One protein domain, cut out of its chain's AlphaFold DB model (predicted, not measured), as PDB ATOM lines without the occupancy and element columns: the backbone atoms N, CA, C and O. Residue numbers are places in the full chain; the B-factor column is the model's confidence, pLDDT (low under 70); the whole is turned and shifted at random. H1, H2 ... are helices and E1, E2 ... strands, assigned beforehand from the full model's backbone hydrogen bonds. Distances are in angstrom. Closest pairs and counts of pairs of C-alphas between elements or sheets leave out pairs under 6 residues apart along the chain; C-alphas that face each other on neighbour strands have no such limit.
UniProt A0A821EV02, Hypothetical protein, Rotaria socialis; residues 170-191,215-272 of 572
ATOM      1  N   ASP A 170      43.134  34.710 120.825       78.94
ATOM      2  CA  ASP A 170      42.932  33.342 121.274       78.94
ATOM      3  C   ASP A 170      41.429  33.109 121.523       78.94
ATOM      4  O   ASP A 170      40.865  32.164 121.001       78.94
ATOM      5  N   GLY A 171      40.688  34.032 122.132       81.31
ATOM      6  CA  GLY A 171      39.230  33.901 122.276       81.31
ATOM      7  C   GLY A 171      38.451  33.816 120.951       81.31
ATOM      8  O   GLY A 171      37.390  33.194 120.902       81.31
ATOM      9  N   LEU A 172      38.963  34.401 119.861       84.38
ATOM     10  CA  LEU A 172      38.275  34.423 118.567       84.38
ATOM     11  C   LEU A 172      38.117  33.020 117.960       84.38
ATOM     12  O   LEU A 172      37.101  32.753 117.315       84.38
ATOM     13  N   HIS A 173      39.085  32.123 118.176       81.06
ATOM     14  CA  HIS A 173      38.978  30.752 117.674       81.06
ATOM     15  C   HIS A 173      37.932  29.950 118.457       81.06
ATOM     16  O   HIS A 173      37.067  29.339 117.834       81.06
ATOM     17  N   HIS A 174      37.935  30.036 119.794       82.94
ATOM     18  CA  HIS A 174      36.918  29.404 120.642       82.94
ATOM     19  C   HIS A 174      35.517  29.895 120.279       82.94
ATOM     20  O   HIS A 174      34.611  29.099 120.057       82.94
ATOM     21  N   TRP A 175      35.356  31.210 120.108       87.81
ATOM     22  CA  TRP A 175      34.095  31.800 119.666       87.81
ATOM     23  C   TRP A 175      33.612  31.231 118.320       87.81
ATOM     24  O   TRP A 175      32.434  30.897 118.172       87.81
ATOM     25  N   ALA A 176      34.510  31.079 117.342       87.62
ATOM     26  CA  ALA A 176      34.163  30.508 116.043       87.62
ATOM     27  C   ALA A 176      33.760  29.027 116.141       87.62
ATOM     28  O   ALA A 176      32.793  28.619 115.498       87.62
ATOM     29  N   ILE A 177      34.435  28.227 116.968       82.62
ATOM     30  CA  ILE A 177      34.090  26.813 117.183       82.62
ATOM     31  C   ILE A 177      32.762  26.665 117.925       82.62
ATOM     32  O   ILE A 177      31.895  25.914 117.476       82.62
ATOM     33  N   GLN A 178      32.536  27.454 118.976       86.81
ATOM     34  CA  GLN A 178      31.247  27.495 119.673       86.81
ATOM     35  C   GLN A 178      30.099  27.836 118.713       86.81
ATOM     36  O   GLN A 178      28.998  27.302 118.844       86.81
ATOM     37  N   SER A 179      30.355  28.658 117.689       89.69
ATOM     38  CA  SER A 179      29.359  28.921 116.650       89.69
ATOM     39  C   SER A 179      29.030  27.684 115.803       89.69
ATOM     40  O   SER A 179      27.872  27.521 115.433       89.69
ATOM     41  N   LEU A 180      29.987  26.796 115.502       87.31
ATOM     42  CA  LEU A 180      29.720  25.549 114.766       87.31
ATOM     43  C   LEU A 180      28.871  24.591 115.601       87.31
ATOM     44  O   LEU A 180      27.869  24.075 115.111       87.31
ATOM     45  N   SER A 181      29.229  24.425 116.876       86.69
ATOM     46  CA  SER A 181      28.452  23.646 117.846       86.69
ATOM     47  C   SER A 181      27.010  24.159 117.948       86.69
ATOM     48  O   SER A 181      26.047  23.398 117.824       86.69
ATOM     49  N   PHE A 182      26.837  25.476 118.087       88.62
ATOM     50  CA  PHE A 182      25.520  26.105 118.119       88.62
ATOM     51  C   PHE A 182      24.725  25.862 116.829       88.62
ATOM     52  O   PHE A 182      23.556  25.483 116.887       88.62
ATOM     53  N   GLN A 183      25.358  26.028 115.667       88.19
ATOM     54  CA  GLN A 183      24.742  25.785 114.361       88.19
ATOM     55  C   GLN A 183      24.317  24.324 114.178       88.19
ATOM     56  O   GLN A 183      23.224  24.061 113.674       88.19
ATOM     57  N   GLN A 184      25.135  23.371 114.630       86.00
ATOM     58  CA  GLN A 184      24.798  21.949 114.633       86.00
ATOM     59  C   GLN A 184      23.567  21.675 115.504       86.00
ATOM     60  O   GLN A 184      22.617  21.050 115.033       86.00
ATOM     61  N   LYS A 185      23.545  22.193 116.739       87.94
ATOM     62  CA  LYS A 185      22.423  22.042 117.685       87.94
ATOM     63  C   LYS A 185      21.134  22.666 117.141       87.94
ATOM     64  O   LYS A 185      20.068  22.060 117.223       87.94
ATOM     65  N   ILE A 186      21.231  23.833 116.505       86.81
ATOM     66  CA  ILE A 186      20.112  24.477 115.805       86.81
ATOM     67  C   ILE A 186      19.622  23.627 114.630       86.81
ATOM     68  O   ILE A 186      18.422  23.401 114.501       86.81
ATOM     69  N   SER A 187      20.523  23.135 113.777       85.50
ATOM     70  CA  SER A 187      20.162  22.282 112.637       85.50
ATOM     71  C   SER A 187      19.464  21.005 113.116       85.50
ATOM     72  O   SER A 187      18.404  20.644 112.607       85.50
ATOM     73  N   ALA A 188      20.000  20.361 114.158       85.44
ATOM     74  CA  ALA A 188      19.392  19.206 114.811       85.44
ATOM     75  C   ALA A 188      17.981  19.515 115.328       85.44
ATOM     76  O   ALA A 188      17.059  18.734 115.095       85.44
ATOM     77  N   PHE A 189      17.799  20.676 115.963       85.56
ATOM     78  CA  PHE A 189      16.495  21.137 116.421       85.56
ATOM     79  C   PHE A 189      15.513  21.328 115.259       85.56
ATOM     80  O   PHE A 189      14.408  20.798 115.314       85.56
ATOM     81  N   TRP A 190      15.887  22.020 114.180       82.81
ATOM     82  CA  TRP A 190      14.980  22.264 113.046       82.81
ATOM     83  C   TRP A 190      14.663  21.007 112.230       82.81
ATOM     84  O   TRP A 190      13.540  20.864 111.745       82.81
ATOM     85  N   ASN A 191      15.599  20.060 112.138       80.44
ATOM     86  CA  ASN A 191      15.411  18.782 111.441       80.44
ATOM     87  C   ASN A 191      14.306  17.903 112.048       80.44
ATOM     88  O   ASN A 191      13.785  17.014 111.375       80.44
ATOM     89  N   GLU A 215      28.648  16.083 120.813       75.19
ATOM     90  CA  GLU A 215      30.018  16.327 120.378       75.19
ATOM     91  C   GLU A 215      30.890  15.147 120.828       75.19
ATOM     92  O   GLU A 215      30.582  14.461 121.805       75.19
ATOM     93  N   ALA A 216      31.947  14.845 120.077       70.94
ATOM     94  CA  ALA A 216      32.832  13.734 120.408       70.94
ATOM     95  C   ALA A 216      33.778  14.135 121.553       70.94
ATOM     96  O   ALA A 216      34.803  14.759 121.312       70.94
ATOM     97  N   GLU A 217      33.441  13.753 122.786       66.50
ATOM     98  CA  GLU A 217      34.269  14.018 123.979       66.50
ATOM     99  C   GLU A 217      35.511  13.110 124.051       66.50
ATOM    100  O   GLU A 217      36.552  13.497 124.576       66.50
ATOM    101  N   ILE A 218      35.422  11.897 123.493       68.56
ATOM    102  CA  ILE A 218      36.521  10.926 123.465       68.56
ATOM    103  C   ILE A 218      37.087  10.864 122.050       68.56
ATOM    104  O   ILE A 218      36.472  10.309 121.137       68.56
ATOM    105  N   LEU A 219      38.291  11.407 121.880       65.81
ATOM    106  CA  LEU A 219      39.053  11.334 120.636       65.81
ATOM    107  C   LEU A 219      40.154  10.278 120.762       65.81
ATOM    108  O   LEU A 219      40.893  10.248 121.747       65.81
ATOM    109  N   ASP A 220      40.302   9.411 119.756       76.12
ATOM    110  CA  ASP A 220      41.418   8.466 119.747       76.12
ATOM    111  C   ASP A 220      42.760   9.188 119.473       76.12
ATOM    112  O   ASP A 220      42.840  10.220 118.795       76.12
ATOM    113  N   LEU A 221      43.860   8.637 120.003       72.88
ATOM    114  CA  LEU A 221      45.199   9.224 119.830       72.88
ATOM    115  C   LEU A 221      45.606   9.320 118.354       72.88
ATOM    116  O   LEU A 221      46.397  10.183 117.981       72.88
ATOM    117  N   LYS A 222      45.081   8.445 117.495       76.94
ATOM    118  CA  LYS A 222      45.378   8.454 116.062       76.94
ATOM    119  C   LYS A 222      44.691   9.626 115.350       76.94
ATOM    120  O   LYS A 222      45.275  10.192 114.433       76.94
ATOM    121  N   THR A 223      43.511  10.028 115.790       68.56
ATOM    122  CA  THR A 223      42.751  11.172 115.283       68.56
ATOM    123  C   THR A 223      43.405  12.463 115.765       68.56
ATOM    124  O   THR A 223      43.634  13.364 114.955       68.56
ATOM    125  N   MET A 224      43.834  12.515 117.033       65.31
ATOM    126  CA  MET A 224      44.562  13.671 117.575       65.31
ATOM    127  C   MET A 224      45.989  13.827 117.028       65.31
ATOM    128  O   MET A 224      46.414  14.942 116.749       65.31
ATOM    129  N   TYR A 225      46.749  12.739 116.847       67.62
ATOM    130  CA  TYR A 225      48.194  12.809 116.558       67.62
ATOM    131  C   TYR A 225      48.642  12.108 115.267       67.62
ATOM    132  O   TYR A 225      49.778  12.295 114.837       67.62
ATOM    133  N   GLY A 226      47.789  11.301 114.633       65.19
ATOM    134  CA  GLY A 226      48.138  10.470 113.470       65.19
ATOM    135  C   GLY A 226      48.058  11.178 112.115       65.19
ATOM    136  O   GLY A 226      48.495  10.616 111.109       65.19
ATOM    137  N   HIS A 227      47.541  12.408 112.070       68.81
ATOM    138  CA  HIS A 227      47.511  13.238 110.865       68.81
ATOM    139  C   HIS A 227      48.636  14.279 110.864       68.81
ATOM    140  O   HIS A 227      49.077  14.751 111.913       68.81
ATOM    141  N   LYS A 228      49.115  14.645 109.664       69.44
ATOM    142  CA  LYS A 228      50.151  15.672 109.509       69.44
ATOM    143  C   LYS A 228      49.654  17.000 110.074       69.44
ATOM    144  O   LYS A 228      48.624  17.521 109.663       69.44
ATOM    145  N   LYS A 229      50.455  17.541 110.982       69.81
ATOM    146  CA  LYS A 229      50.254  18.825 111.638       69.81
ATOM    147  C   LYS A 229      50.466  19.967 110.643       69.81
ATOM    148  O   LYS A 229      51.600  20.236 110.254       69.81
ATOM    149  N   THR A 230      49.383  20.615 110.217       79.81
ATOM    150  CA  THR A 230      49.426  21.804 109.354       79.81
ATOM    151  C   THR A 230      48.997  23.042 110.121       79.81
ATOM    152  O   THR A 230      48.025  23.009 110.874       79.81
ATOM    153  N   PHE A 231      49.729  24.133 109.918       81.94
ATOM    154  CA  PHE A 231      49.331  25.454 110.378       81.94
ATOM    155  C   PHE A 231      48.408  26.073 109.334       81.94
ATOM    156  O   PHE A 231      48.782  26.172 108.167       81.94
ATOM    157  N   GLN A 232      47.214  26.469 109.757       85.44
ATOM    158  CA  GLN A 232      46.213  27.123 108.917       85.44
ATOM    159  C   GLN A 232      45.614  28.303 109.670       85.44
ATOM    160  O   GLN A 232      45.664  28.356 110.901       85.44
ATOM    161  N   THR A 233      45.074  29.270 108.939       87.94
ATOM    162  CA  THR A 233      44.382  30.402 109.556       87.94
ATOM    163  C   THR A 233      43.101  29.939 110.245       87.94
ATOM    164  O   THR A 233      42.474  28.958 109.839       87.94
ATOM    165  N   VAL A 234      42.673  30.667 111.278       85.69
ATOM    166  CA  VAL A 234      41.423  30.361 112.002       85.69
ATOM    167  C   VAL A 234      40.229  30.294 111.041       85.69
ATOM    168  O   VAL A 234      39.388  29.405 111.157       85.69
ATOM    169  N   TYR A 235      40.192  31.188 110.049       88.00
ATOM    170  CA  TYR A 235      39.166  31.211 109.009       88.00
ATOM    171  C   TYR A 235      39.153  29.943 108.146       88.00
ATOM    172  O   TYR A 235      38.086  29.369 107.927       88.00
ATOM    173  N   GLU A 236      40.314  29.496 107.659       87.88
ATOM    174  CA  GLU A 236      40.413  28.297 106.818       87.88
ATOM    175  C   GLU A 236      39.940  27.061 107.572       87.88
ATOM    176  O   GLU A 236      39.190  26.252 107.024       87.88
ATOM    177  N   ILE A 237      40.329  26.935 108.842       85.31
ATOM    178  CA  ILE A 237      39.957  25.759 109.618       85.31
ATOM    179  C   ILE A 237      38.466  25.787 109.971       85.31
ATOM    180  O   ILE A 237      37.784  24.771 109.824       85.31
ATOM    181  N   TYR A 238      37.935  26.949 110.369       87.69
ATOM    182  CA  TYR A 238      36.500  27.139 110.581       87.69
ATOM    183  C   TYR A 238      35.695  26.792 109.320       87.69
ATOM    184  O   TYR A 238      34.737  26.023 109.384       87.69
ATOM    185  N   SER A 239      36.116  27.304 108.160       87.69
ATOM    186  CA  SER A 239      35.430  27.089 106.881       87.69
ATOM    187  C   SER A 239      35.460  25.624 106.455       87.69
ATOM    188  O   SER A 239      34.439  25.092 106.025       87.69
ATOM    189  N   ALA A 240      36.603  24.950 106.618       85.88
ATOM    190  CA  ALA A 240      36.720  23.523 106.343       85.88
ATOM    191  C   ALA A 240      35.760  22.714 107.226       85.88
ATOM    192  O   ALA A 240      35.022  21.874 106.721       85.88
ATOM    193  N   ARG A 241      35.704  22.999 108.532       83.81
ATOM    194  CA  ARG A 241      34.798  22.306 109.462       83.81
ATOM    195  C   ARG A 241      33.327  22.575 109.163       83.81
ATOM    196  O   ARG A 241      32.536  21.639 109.190       83.81
ATOM    197  N   TYR A 242      32.977  23.811 108.809       84.69
ATOM    198  CA  TYR A 242      31.621  24.150 108.381       84.69
ATOM    199  C   TYR A 242      31.174  23.316 107.171       84.69
ATOM    200  O   TYR A 242      30.058  22.810 107.156       84.69
ATOM    201  N   GLN A 243      32.054  23.105 106.183       82.88
ATOM    202  CA  GLN A 243      31.744  22.272 105.011       82.88
ATOM    203  C   GLN A 243      31.448  20.810 105.372       82.88
ATOM    204  O   GLN A 243      30.648  20.167 104.695       82.88
ATOM    205  N   TYR A 244      32.080  20.284 106.424       74.75
ATOM    206  CA  TYR A 244      31.801  18.937 106.931       74.75
ATOM    207  C   TYR A 244      30.567  18.880 107.842       74.75
ATOM    208  O   TYR A 244      30.011  17.799 108.043       74.75
ATOM    209  N   SER A 245      30.115  20.014 108.383       70.31
ATOM    210  CA  SER A 245      28.919  20.083 109.219       70.31
ATOM    211  C   SER A 245      27.651  20.211 108.364       70.31
ATOM    212  O   SER A 245      27.562  21.048 107.470       70.31
ATOM    213  N   ASN A 246      26.636  19.386 108.631       63.00
ATOM    214  CA  ASN A 246      25.365  19.402 107.894       63.00
ATOM    215  C   ASN A 246      24.427  20.518 108.418       63.00
ATOM    216  O   ASN A 246      23.362  20.264 108.990       63.00
ATOM    217  N   THR A 247      24.861  21.775 108.298       64.50
ATOM    218  CA  THR A 247      24.252  22.970 108.920       64.50
ATOM    219  C   THR A 247      23.458  23.815 107.918       64.50
ATOM    220  O   THR A 247      23.629  25.028 107.821       64.50
ATOM    221  N   GLY A 248      22.561  23.187 107.153       64.12
ATOM    222  CA  GLY A 248      21.787  23.867 106.101       64.12
ATOM    223  C   GLY A 248      20.877  25.013 106.582       64.12
ATOM    224  O   GLY A 248      20.496  25.859 105.779       64.12
ATOM    225  N   TYR A 249      20.549  25.071 107.877       66.31
ATOM    226  CA  TYR A 249      19.606  26.039 108.457       66.31
ATOM    227  C   TYR A 249      20.255  27.295 109.064       66.31
ATOM    228  O   TYR A 249      19.552  28.103 109.664       66.31
ATOM    229  N   SER A 250      21.577  27.475 108.950       75.50
ATOM    230  CA  SER A 250      22.298  28.529 109.683       75.50
ATOM    231  C   SER A 250      23.315  29.315 108.851       75.50
ATOM    232  O   SER A 250      24.293  29.835 109.390       75.50
ATOM    233  N   ILE A 251      23.079  29.439 107.543       83.62
ATOM    234  CA  ILE A 251      24.014  30.099 106.619       83.62
ATOM    235  C   ILE A 251      24.333  31.550 107.015       83.62
ATOM    236  O   ILE A 251      25.483  31.966 106.931       83.62
ATOM    237  N   GLU A 252      23.357  32.288 107.552       88.75
ATOM    238  CA  GLU A 252      23.541  33.669 108.021       88.75
ATOM    239  C   GLU A 252      24.543  33.760 109.185       88.75
ATOM    240  O   GLU A 252      25.357  34.684 109.250       88.75
ATOM    241  N   ILE A 253      24.526  32.774 110.094       88.88
ATOM    242  CA  ILE A 253      25.488  32.685 111.203       88.88
ATOM    243  C   ILE A 253      26.875  32.413 110.634       88.88
ATOM    244  O   ILE A 253      27.840  33.070 111.027       88.88
ATOM    245  N   HIS A 254      26.971  31.488 109.676       88.94
ATOM    246  CA  HIS A 254      28.230  31.203 109.013       88.94
ATOM    247  C   HIS A 254      28.821  32.440 108.334       88.94
ATOM    248  O   HIS A 254      29.995  32.734 108.543       88.94
ATOM    249  N   GLU A 255      28.022  33.188 107.575       90.56
ATOM    250  CA  GLU A 255      28.454  34.417 106.907       90.56
ATOM    251  C   GLU A 255      28.925  35.481 107.908       90.56
ATOM    252  O   GLU A 255      29.983  36.088 107.717       90.56
ATOM    253  N   ALA A 256      28.191  35.673 109.007       92.06
ATOM    254  CA  ALA A 256      28.559  36.623 110.053       92.06
ATOM    255  C   ALA A 256      29.879  36.245 110.749       92.06
ATOM    256  O   ALA A 256      30.729  37.113 110.982       92.06
ATOM    257  N   VAL A 257      30.071  34.957 111.054       91.31
ATOM    258  CA  VAL A 257      31.298  34.443 111.680       91.31
ATOM    259  C   VAL A 257      32.476  34.540 110.721       91.31
ATOM    260  O   VAL A 257      33.501  35.116 111.079       91.31
ATOM    261  N   SER A 258      32.305  34.079 109.482       90.56
ATOM    262  CA  SER A 258      33.301  34.176 108.412       90.56
ATOM    263  C   SER A 258      33.764  35.612 108.197       90.56
ATOM    264  O   SER A 258      34.966  35.875 108.183       90.56
ATOM    265  N   LYS A 259      32.829  36.566 108.114       91.50
ATOM    266  CA  LYS A 259      33.165  37.986 107.983       91.50
ATOM    267  C   LYS A 259      33.985  38.482 109.172       91.50
ATOM    268  O   LYS A 259      35.008  39.125 108.975       91.50
ATOM    269  N   ARG A 260      33.591  38.153 110.405       90.31
ATOM    270  CA  ARG A 260      34.323  38.585 111.605       90.31
ATOM    271  C   ARG A 260      35.713  37.945 111.699       90.31
ATOM    272  O   ARG A 260      36.652  38.595 112.148       90.31
ATOM    273  N   LEU A 261      35.869  36.702 111.249       89.25
ATOM    274  CA  LEU A 261      37.172  36.043 111.150       89.25
ATOM    275  C   LEU A 261      38.071  36.676 110.083       89.25
ATOM    276  O   LEU A 261      39.280  36.700 110.276       89.25
ATOM    277  N   LEU A 262      37.512  37.219 109.003       87.38
ATOM    278  CA  LEU A 262      38.278  37.954 107.992       87.38
ATOM    279  C   LEU A 262      38.636  39.372 108.457       87.38
ATOM    280  O   LEU A 262      39.772  39.802 108.282       87.38
ATOM    281  N   ASP A 263      37.687  40.076 109.081       87.75
ATOM    282  CA  ASP A 263      37.873  41.445 109.576       87.75
ATOM    283  C   ASP A 263      38.890  41.497 110.722       87.75
ATOM    284  O   ASP A 263      39.685  42.433 110.816       87.75
ATOM    285  N   TYR A 264      38.850  40.492 111.603       82.62
ATOM    286  CA  TYR A 264      39.703  40.437 112.778       82.62
ATOM    287  C   TYR A 264      40.766  39.346 112.633       82.62
ATOM    288  O   TYR A 264      41.932  39.684 112.679       82.62
ATOM    289  N   GLY A 265      40.435  38.070 112.416       72.38
ATOM    290  CA  GLY A 265      41.343  36.906 112.565       72.38
ATOM    291  C   GLY A 265      42.757  36.985 111.954       72.38
ATOM    292  O   GLY A 265      43.665  36.306 112.443       72.38
ATOM    293  N   GLY A 266      42.982  37.839 110.953       73.94
ATOM    294  CA  GLY A 266      44.316  38.199 110.478       73.94
ATOM    295  C   GLY A 266      45.069  37.020 109.855       73.94
ATOM    296  O   GLY A 266      44.475  36.121 109.270       73.94
ATOM    297  N   SER A 267      46.401  37.021 109.972       74.50
ATOM    298  CA  SER A 267      47.289  35.961 109.460       74.50
ATOM    299  C   SER A 267      47.662  34.909 110.509       74.50
ATOM    300  O   SER A 267      48.570  34.104 110.285       74.50
ATOM    301  N   LYS A 268      47.013  34.923 111.679       74.19
ATOM    302  CA  LYS A 268      47.370  34.035 112.783       74.19
ATOM    303  C   LYS A 268      47.002  32.602 112.425       74.19
ATOM    304  O   LYS A 268      45.854  32.305 112.092       74.19
ATOM    305  N   THR A 269      47.992  31.721 112.502       81.19
ATOM    306  CA  THR A 269      47.816  30.307 112.206       81.19
ATOM    307  C   THR A 269      47.774  29.491 113.486       81.19
ATOM    308  O   THR A 269      48.535  29.722 114.427       81.19
ATOM    309  N   LEU A 270      46.865  28.527 113.516       75.25
ATOM    310  CA  LEU A 270      46.777  27.517 114.555       75.25
ATOM    311  C   LEU A 270      47.034  26.157 113.930       75.25
ATOM    312  O   LEU A 270      46.898  25.956 112.718       75.25
ATOM    313  N   LEU A 271      47.410  25.209 114.776       78.00
ATOM    314  CA  LEU A 271      47.423  23.826 114.360       78.00
ATOM    315  C   LEU A 271      45.976  23.375 114.137       78.00
ATOM    316  O   LEU A 271      45.155  23.523 115.035       78.00
ATOM    317  N   THR A 272      45.677  22.779 112.981       68.56
ATOM    318  CA  THR A 272      44.315  22.332 112.616       68.56
ATOM    319  C   THR A 272      43.647  21.438 113.685       68.56
ATOM    320  O   THR A 272      42.423  21.418 113.796       68.56
TER     321      THR A 272
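What this domain is: This is residues 170 to 191 and 215 to 272 of the 572 residues of the protein "Hypothetical protein" of Rotaria socialis (UniProt A0A821EV02). Three helices, H1, H3 and H4, lie side by side as a small bundle, their centres making a triangle, with a two-stranded ladder, E1 and E2, at the end where H3 begins. Residues 216 to 223, of which 221 to 223 belong to H2, stick out away from the bundle. The printed part has 80 residues, with elements in the order H1, H2, E1, H3, H4, E2; the sheet, E1 - E2, is antiparallel, and the class is mostly helix. It is compact, with a radius of gyration of the C-alphas of 13.4 A and spans of 35 by 32 by 19 A.

How they stand to each other: H1, residues 170 to 191, touches H3, residues 234 to 244, with residues 173 to 180 alone; they run the same way at a shallow tilt of 17 degrees, and the closest C-alphas, of His 173 and Val 234, are 6.2 A apart. H1 touches H4, residues 251 to 263, opposite ways at a shallow tilt of 8 degrees, with C-alphas 176 and 257 closest at 6.5 A. H3 and H4 form a helical hairpin at a shallow tilt of 19 degrees, closest at C-alphas 235 and 261, 5.6 A. H2, residues 221 to 225, is apart from these three helices. E1, residues 231 to 233, and E2, residues 269 to 271, are antiparallel, with N 232 and O 270 within hydrogen-bond range at 3.0 A. Every O i to N i+4 pair is within range in H2, H3 and H4, and 17 of 18 in H1.

Where its parts are: H1 begins at C-alpha 170 (42.932, 33.342, 121.274) and is 32.7 A long; H3 is 15.8 A and H4 18.2 A. E2 ends at C-alpha 271 (47.423, 23.826, 114.360).

The domain as a whole: The C-alphas farthest apart, of Asn 191 and Ser 267, are 36.3 A apart. Residues 192 to 214 are not printed, a gap of 17.3 A between C-alphas 191 and 215. Of the links printed whole, none is long. Confidence is under 70 at residues 217 to 219, 223 to 229, 246 to 249 and 272.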